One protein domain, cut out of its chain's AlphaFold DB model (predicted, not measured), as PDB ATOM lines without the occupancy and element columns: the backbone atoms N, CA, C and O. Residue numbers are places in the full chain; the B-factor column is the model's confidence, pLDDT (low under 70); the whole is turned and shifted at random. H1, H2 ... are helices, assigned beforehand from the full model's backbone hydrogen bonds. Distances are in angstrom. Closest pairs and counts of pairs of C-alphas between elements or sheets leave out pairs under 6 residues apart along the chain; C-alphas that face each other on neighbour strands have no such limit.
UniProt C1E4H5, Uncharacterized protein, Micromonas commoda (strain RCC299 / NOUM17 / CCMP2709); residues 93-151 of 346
ATOM      1  N   ILE A  93      37.978   2.972 -36.387       46.88
ATOM      2  CA  ILE A  93      38.083   3.191 -37.833       46.88
ATOM      3  C   ILE A  93      37.391   2.008 -38.495       46.88
ATOM      4  O   ILE A  93      37.944   0.916 -38.608       46.88
ATOM      5  N   GLU A  94      36.141   2.221 -38.897       47.59
ATOM      6  CA  GLU A  94      35.474   1.344 -39.850       47.59
ATOM      7  C   GLU A  94      36.395   1.221 -41.070       47.59
ATOM      8  O   GLU A  94      36.629   2.201 -41.780       47.59
ATOM      9  N   GLY A  95      36.987   0.038 -41.274       52.41
ATOM     10  CA  GLY A  95      37.801  -0.226 -42.460       52.41
ATOM     11  C   GLY A  95      37.005   0.152 -43.712       52.41
ATOM     12  O   GLY A  95      35.779  -0.002 -43.697       52.41
ATOM     13  N   PRO A  96      37.651   0.676 -44.772       56.59
ATOM     14  CA  PRO A  96      36.958   1.227 -45.929       56.59
ATOM     15  C   PRO A  96      35.949   0.208 -46.460       56.59
ATOM     16  O   PRO A  96      36.314  -0.824 -47.022       56.59
ATOM     17  N   SER A  97      34.664   0.472 -46.212       61.62
ATOM     18  CA  SER A  97      33.604  -0.457 -46.574       61.62
ATOM     19  C   SER A  97      33.542  -0.512 -48.094       61.62
ATOM     20  O   SER A  97      33.309   0.499 -48.758       61.62
ATOM     21  N   CYS A  98      33.825  -1.679 -48.673       63.03
ATOM     22  CA  CYS A  98      33.598  -1.882 -50.095       63.03
ATOM     23  C   CYS A  98      32.134  -1.567 -50.404       63.03
ATOM     24  O   CYS A  98      31.229  -2.001 -49.681       63.03
ATOM     25  N   ILE A  99      31.890  -0.823 -51.483       69.88
ATOM     26  CA  ILE A  99      30.539  -0.724 -52.034       69.88
ATOM     27  C   ILE A  99      30.061  -2.166 -52.265       69.88
ATOM     28  O   ILE A  99      30.759  -2.977 -52.879       69.88
ATOM     29  N   ARG A 100      28.897  -2.527 -51.713       68.44
ATOM     30  CA  ARG A 100      28.326  -3.863 -51.917       68.44
ATOM     31  C   ARG A 100      27.756  -3.938 -53.321       68.44
ATOM     32  O   ARG A 100      26.666  -3.429 -53.561       68.44
ATOM     33  N   LEU A 101      28.488  -4.584 -54.222       71.81
ATOM     34  CA  LEU A 101      28.017  -4.808 -55.579       71.81
ATOM     35  C   LEU A 101      27.218  -6.114 -55.681       71.81
ATOM     36  O   LEU A 101      27.527  -7.094 -54.989       71.81
ATOM     37  N   PRO A 102      26.223  -6.166 -56.583       73.62
ATOM     38  CA  PRO A 102      25.732  -7.432 -57.113       73.62
ATOM     39  C   PRO A 102      26.871  -8.181 -57.840       73.62
ATOM     40  O   PRO A 102      27.962  -7.637 -58.032       73.62
ATOM     41  N   PRO A 103      26.663  -9.441 -58.266       81.56
ATOM     42  CA  PRO A 103      27.646 -10.146 -59.086       81.56
ATOM     43  C   PRO A 103      28.134  -9.269 -60.252       81.56
ATOM     44  O   PRO A 103      27.320  -8.618 -60.904       81.56
ATOM     45  N   ILE A 104      29.446  -9.267 -60.527       77.62
ATOM     46  CA  ILE A 104      30.119  -8.355 -61.484       77.62
ATOM     47  C   ILE A 104      29.452  -8.352 -62.873       77.62
ATOM     48  O   ILE A 104      29.473  -7.354 -63.589       77.62
ATOM     49  N   GLU A 105      28.844  -9.471 -63.261       77.62
ATOM     50  CA  GLU A 105      28.149  -9.629 -64.540       77.62
ATOM     51  C   GLU A 105      26.807  -8.880 -64.608       77.62
ATOM     52  O   GLU A 105      26.399  -8.475 -65.699       77.62
ATOM     53  N   ALA A 106      26.148  -8.682 -63.463       81.69
ATOM     54  CA  ALA A 106      24.834  -8.055 -63.317       81.69
ATOM     55  C   ALA A 106      24.892  -6.587 -62.854       81.69
ATOM     56  O   ALA A 106      23.864  -5.914 -62.869       81.69
ATOM     57  N   ALA A 107      26.066  -6.104 -62.438       85.00
ATOM     58  CA  ALA A 107      26.265  -4.736 -61.966       85.00
ATOM     59  C   ALA A 107      26.104  -3.699 -63.088       85.00
ATOM     60  O   ALA A 107      26.440  -3.958 -64.252       85.00
ATOM     61  N   THR A 108      25.606  -2.513 -62.730       87.06
ATOM     62  CA  THR A 108      25.516  -1.386 -63.668       87.06
ATOM     63  C   THR A 108      26.901  -0.784 -63.928       87.06
ATOM     64  O   THR A 108      27.860  -1.023 -63.192       87.06
ATOM     65  N   VAL A 109      27.029  -0.003 -65.007       87.50
ATOM     66  CA  VAL A 109      28.294   0.670 -65.357       87.50
ATOM     67  C   VAL A 109      28.727   1.610 -64.227       87.50
ATOM     68  O   VAL A 109      29.875   1.559 -63.803       87.50
ATOM     69  N   GLU A 110      27.790   2.388 -63.686       87.75
ATOM     70  CA  GLU A 110      28.015   3.363 -62.611       87.75
ATOM     71  C   GLU A 110      28.523   2.696 -61.320       87.75
ATOM     72  O   GLU A 110      29.461   3.178 -60.685       87.75
ATOM     73  N   GLU A 111      27.954   1.545 -60.949       88.69
ATOM     74  CA  GLU A 111      28.395   0.768 -59.783       88.69
ATOM     75  C   GLU A 111      29.816   0.220 -59.970       88.69
ATOM     76  O   GLU A 111      30.636   0.268 -59.049       88.69
ATOM     77  N   LEU A 112      30.121  -0.286 -61.171       89.06
ATOM     78  CA  LEU A 112      31.453  -0.784 -61.520       89.06
ATOM     79  C   LEU A 112      32.492   0.344 -61.527       89.06
ATOM     80  O   LEU A 112      33.612   0.135 -61.060       89.06
ATOM     81  N   GLU A 113      32.133   1.532 -62.014       90.88
ATOM     82  CA  GLU A 113      32.986   2.725 -61.992       90.88
ATOM     83  C   GLU A 113      33.266   3.192 -60.564       90.88
ATOM     84  O   GLU A 113      34.422   3.456 -60.222       90.88
ATOM     85  N   ALA A 114      32.240   3.225 -59.710       88.31
ATOM     86  CA  ALA A 114      32.384   3.591 -58.306       88.31
ATOM     87  C   ALA A 114      33.297   2.607 -57.555       88.31
ATOM     88  O   ALA A 114      34.206   3.034 -56.836       88.31
ATOM     89  N   LEU A 115      33.121   1.295 -57.773       89.06
ATOM     90  CA  LEU A 115      34.005   0.272 -57.208       89.06
ATOM     91  C   LEU A 115      35.441   0.433 -57.711       89.06
ATOM     92  O   LEU A 115      36.384   0.350 -56.929       89.06
ATOM     93  N   TYR A 116      35.618   0.661 -59.012       89.38
ATOM     94  CA  TYR A 116      36.934   0.824 -59.617       89.38
ATOM     95  C   TYR A 116      37.660   2.072 -59.092       89.38
ATOM     96  O   TYR A 116      38.854   2.007 -58.790       89.38
ATOM     97  N   ALA A 117      36.947   3.188 -58.917       87.19
ATOM     98  CA  ALA A 117      37.482   4.408 -58.323       87.19
ATOM     99  C   ALA A 117      37.879   4.200 -56.852       87.19
ATOM    100  O   ALA A 117      38.982   4.575 -56.449       87.19
ATOM    101  N   GLN A 118      37.024   3.539 -56.065       87.81
ATOM    102  CA  GLN A 118      37.329   3.188 -54.677       87.81
ATOM    103  C   GLN A 118      38.551   2.263 -54.589       87.81
ATOM    104  O   GLN A 118      39.465   2.512 -53.798       87.81
ATOM    105  N   ALA A 119      38.600   1.221 -55.420       88.75
ATOM    106  CA  ALA A 119      39.709   0.276 -55.466       88.75
ATOM    107  C   ALA A 119      41.028   0.970 -55.844       88.75
ATOM    108  O   ALA A 119      42.046   0.732 -55.203       88.75
ATOM    109  N   LYS A 120      41.013   1.900 -56.809       85.94
ATOM    110  CA  LYS A 120      42.185   2.726 -57.145       85.94
ATOM    111  C   LYS A 120      42.660   3.572 -55.965       85.94
ATOM    112  O   LYS A 120      43.842   3.535 -55.633       85.94
ATOM    113  N   ASN A 121      41.759   4.326 -55.336       85.81
ATOM    114  CA  ASN A 121      42.117   5.221 -54.233       85.81
ATOM    115  C   ASN A 121      42.719   4.448 -53.054       85.81
ATOM    116  O   ASN A 121      43.717   4.869 -52.477       85.81
ATOM    117  N   THR A 122      42.140   3.289 -52.746       84.38
ATOM    118  CA  THR A 122      42.571   2.429 -51.637       84.38
ATOM    119  C   THR A 122      43.867   1.670 -51.935       84.38
ATOM    120  O   THR A 122      44.689   1.458 -51.044       84.38
ATOM    121  N   TYR A 123      44.114   1.335 -53.205       85.25
ATOM    122  CA  TYR A 123      45.402   0.809 -53.654       85.25
ATOM    123  C   TYR A 123      46.530   1.828 -53.434       85.25
ATOM    124  O   TYR A 123      47.571   1.487 -52.875       85.25
ATOM    125  N   PHE A 124      46.314   3.099 -53.798       78.56
ATOM    126  CA  PHE A 124      47.306   4.158 -53.567       78.56
ATOM    127  C   PHE A 124      47.502   4.497 -52.086       78.56
ATOM    128  O   PHE A 124      48.598   4.897 -51.704       78.56
ATOM    129  N   SER A 125      46.478   4.312 -51.249       81.62
ATOM    130  CA  SER A 125      46.592   4.493 -49.797       81.62
ATOM    131  C   SER A 125      47.220   3.296 -49.073       81.62
ATOM    132  O   SER A 125      47.346   3.328 -47.852       81.62
ATOM    133  N   GLY A 126      47.588   2.227 -49.792       83.19
ATOM    134  CA  GLY A 126      48.200   1.027 -49.215       83.19
ATOM    135  C   GLY A 126      47.227   0.099 -48.475       83.19
ATOM    136  O   GLY A 126      47.674  -0.806 -47.776       83.19
ATOM    137  N   GLN A 127      45.913   0.293 -48.627       81.56
ATOM    138  CA  GLN A 127      44.864  -0.516 -47.991       81.56
ATOM    139  C   GLN A 127      43.925  -1.121 -49.045       81.56
ATOM    140  O   GLN A 127      42.774  -0.700 -49.136       81.56
ATOM    141  N   PRO A 128      44.376  -2.078 -49.877       82.81
ATOM    142  CA  PRO A 128      43.575  -2.576 -50.990       82.81
ATOM    143  C   PRO A 128      42.282  -3.244 -50.498       82.81
ATOM    144  O   PRO A 128      42.305  -4.242 -49.782       82.81
ATOM    145  N   VAL A 129      41.141  -2.691 -50.915       84.25
ATOM    146  CA  VAL A 129      39.797  -3.216 -50.597       84.25
ATOM    147  C   VAL A 129      39.400  -4.381 -51.513       84.25
ATOM    148  O   VAL A 129      38.516  -5.176 -51.196       84.25
ATOM    149  N   VAL A 130      40.052  -4.475 -52.671       85.00
ATOM    150  CA  VAL A 130      39.759  -5.422 -53.744       85.00
ATOM    151  C   VAL A 130      41.049  -6.149 -54.114       85.00
ATOM    152  O   VAL A 130      42.096  -5.518 -54.222       85.00
ATOM    153  N   ASP A 131      40.967  -7.465 -54.314       85.88
ATOM    154  CA  ASP A 131      42.083  -8.273 -54.818       85.88
ATOM    155  C   ASP A 131      42.430  -7.912 -56.274       85.88
ATOM    156  O   ASP A 131      41.535  -7.597 -57.067       85.88
ATOM    157  N   ASP A 132      43.707  -8.023 -56.651       87.06
ATOM    158  CA  ASP A 132      44.203  -7.697 -57.996       87.06
ATOM    159  C   ASP A 132      43.414  -8.423 -59.105       87.06
ATOM    160  O   ASP A 132      43.083  -7.827 -60.134       87.06
ATOM    161  N   ALA A 133      43.026  -9.689 -58.896       86.75
ATOM    162  CA  ALA A 133      42.269 -10.449 -59.895       86.75
ATOM    163  C   ALA A 133      40.837  -9.916 -60.082       86.75
ATOM    164  O   ALA A 133      40.283  -9.931 -61.191       86.75
ATOM    165  N   MET A 134      40.225  -9.437 -58.997       85.94
ATOM    166  CA  MET A 134      38.903  -8.821 -59.041       85.94
ATOM    167  C   MET A 134      38.980  -7.429 -59.677       85.94
ATOM    168  O   MET A 134      38.139  -7.109 -60.519       85.94
ATOM    169  N   PHE A 135      40.024  -6.653 -59.376       88.69
ATOM    170  CA  PHE A 135      40.290  -5.363 -60.013       88.69
ATOM    171  C   PHE A 135      40.447  -5.498 -61.534       88.69
ATOM    172  O   PHE A 135      39.768  -4.803 -62.290       88.69
ATOM    173  N   ASP A 136      41.249  -6.462 -61.996       88.19
ATOM    174  CA  ASP A 136      41.429  -6.757 -63.422       88.19
ATOM    175  C   ASP A 136      40.120  -7.164 -64.112       88.19
ATOM    176  O   ASP A 136      39.899  -6.867 -65.291       88.19
ATOM    177  N   THR A 137      39.244  -7.869 -63.397       88.00
ATOM    178  CA  THR A 137      37.950  -8.312 -63.930       88.00
ATOM    179  C   THR A 137      36.984  -7.140 -64.083       88.00
ATOM    180  O   THR A 137      36.370  -6.999 -65.144       88.00
ATOM    181  N   VAL A 138      36.900  -6.272 -63.071       89.00
ATOM    182  CA  VAL A 138      36.120  -5.026 -63.122       89.00
ATOM    183  C   VAL A 138      36.645  -4.124 -64.235       89.00
ATOM    184  O   VAL A 138      35.869  -3.674 -65.074       89.00
ATOM    185  N   GLU A 139      37.963  -3.942 -64.327       87.31
ATOM    186  CA  GLU A 139      38.581  -3.134 -65.376       87.31
ATOM    187  C   GLU A 139      38.273  -3.690 -66.774       87.31
ATOM    188  O   GLU A 139      37.887  -2.951 -67.681       87.31
ATOM    189  N   ARG A 140      38.402  -5.008 -66.969       83.75
ATOM    190  CA  ARG A 140      38.086  -5.655 -68.250       83.75
ATOM    191  C   ARG A 140      36.618  -5.470 -68.623       83.75
ATOM    192  O   ARG A 140      36.317  -5.250 -69.797       83.75
ATOM    193  N   ARG A 141      35.714  -5.548 -67.644       84.88
ATOM    194  CA  ARG A 141      34.281  -5.332 -67.855       84.88
ATOM    195  C   ARG A 141      33.985  -3.879 -68.219       84.88
ATOM    196  O   ARG A 141      33.289  -3.664 -69.205       84.88
ATOM    197  N   LEU A 142      34.560  -2.912 -67.507       87.62
ATOM    198  CA  LEU A 142      34.433  -1.485 -67.818       87.62
ATOM    199  C   LEU A 142      34.949  -1.157 -69.226       87.62
ATOM    200  O   LEU A 142      34.268  -0.457 -69.970       87.62
ATOM    201  N   ARG A 143      36.080  -1.741 -69.651       79.25
ATOM    202  CA  ARG A 143      36.575  -1.591 -71.035       79.25
ATOM    203  C   ARG A 143      35.623  -2.172 -72.073       79.25
ATOM    204  O   ARG A 143      35.438  -1.573 -73.124       79.25
ATOM    205  N   TYR A 144      35.035  -3.337 -71.798       76.00
ATOM    206  CA  TYR A 144      34.043  -3.935 -72.696       76.00
ATOM    207  C   TYR A 144      32.781  -3.070 -72.806       76.00
ATOM    208  O   TYR A 144      32.200  -2.966 -73.883       76.00
ATOM    209  N   LEU A 145      32.367  -2.453 -71.697       78.69
ATOM    210  CA  LEU A 145      31.225  -1.542 -71.642       78.69
ATOM    211  C   LEU A 145      31.542  -0.148 -72.212       78.69
ATOM    212  O   LEU A 145      30.614   0.614 -72.454       78.69
ATOM    213  N   GLY A 146      32.817   0.162 -72.472       72.88
ATOM    214  CA  GLY A 146      33.249   1.440 -73.039       72.88
ATOM    215  C   GLY A 146      33.281   2.595 -72.035       72.88
ATOM    216  O   GLY A 146      33.116   3.733 -72.446       72.88
ATOM    217  N   SER A 147      33.467   2.310 -70.742       81.81
ATOM    218  CA  SER A 147      33.587   3.336 -69.697       81.81
ATOM    219  C   SER A 147      34.922   4.086 -69.775       81.81
ATOM    220  O   SER A 147      35.989   3.463 -69.863       81.81
ATOM    221  N   ASP A 148      34.864   5.415 -69.652       75.12
ATOM    222  CA  ASP A 148      36.032   6.304 -69.656       75.12
ATOM    223  C   ASP A 148      36.945   6.081 -68.439       75.12
ATOM    224  O   ASP A 148      38.162   6.243 -68.524       75.12
ATOM    225  N   ALA A 149      36.401   5.614 -67.309       75.00
ATOM    226  CA  ALA A 149      37.181   5.364 -66.094       75.00
ATOM    227  C   ALA A 149      38.275   4.297 -66.297       75.00
ATOM    228  O   ALA A 149      39.325   4.324 -65.641       75.00
ATOM    229  N   ALA A 150      38.046   3.353 -67.216       77.00
ATOM    230  CA  ALA A 150      38.975   2.271 -67.532       77.00
ATOM    231  C   ALA A 150      39.948   2.600 -68.679       77.00
ATOM    232  O   ALA A 150      40.778   1.747 -69.028       77.00
ATOM    233  N   VAL A 151      39.877   3.811 -69.245       71.31
ATOM    234  CA  VAL A 151      40.862   4.311 -70.207       71.31
ATOM    235  C   VAL A 151      42.181   4.528 -69.472       71.31
ATOM    236  O   VAL A 151      42.257   5.160 -68.415       71.31
TER     237      VAL A 151
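Overview. This is residues 93 to 151 of the 346 residues of an uncharacterized protein of Micromonas commoda (strain RCC299 / NOUM17 / CCMP2709) (UniProt C1E4H5). Two helices, H1 and H2, make a splayed helical hairpin, and a long lead-in with no named element, residues 93 to 108, turns back at its end into H1. After H2 the last residues, 146 to 151, fold back towards the hairpin. The printed part has 59 residues, with two named helices in the order H1, H2 and no named strand; the class is all helix. The whole is compact, with a radius of gyration of the C-alphas of 11.1 A, yet elongated in outline, spanning 34 by 22 by 18 A.

Along the chain. Start at C-alpha 93, at (38.083, 3.191, -37.833), and go along residues 93 to 108, whose C-alphas lie 9 to 21 A from the mean of all C-alphas. Find C-alpha 109 at (28.294, 0.670, -65.357); from there H1, residues 109 to 124, runs 22.6 A from first to last C-alpha. Go on to C-alpha 132 at (44.203, -7.697, -57.996), where H2, residues 132 to 145, begins; it runs 19.8 A to C-alpha 145 at (31.225, -1.542, -71.642).

Arrangement. Look at Leu 112 and Val 138, whose C-alphas, 6.5 A apart, are the closest of H1 and H2. The two helices touch, with 9 pairs of C-alphas within 8 A, and their centres are 10.6 A apart. They run opposite ways at a steep tilt of 37 degrees, only just beyond shallow, and form a helical hairpin. In H1 and H2 every O i to N i+4 pair is within hydrogen-bond range.

Size, cuts and confidence. The two C-alphas farthest apart are those of Ile 93 and Tyr 144, at 35.8 A. The printed part has no cut, and the link from H1 to H2, 7 residues, is short. In the B-factor column you will find a mean pLDDT of the printed part of 80.1; the model's confidence is low, under 70, at residues 93 to 100.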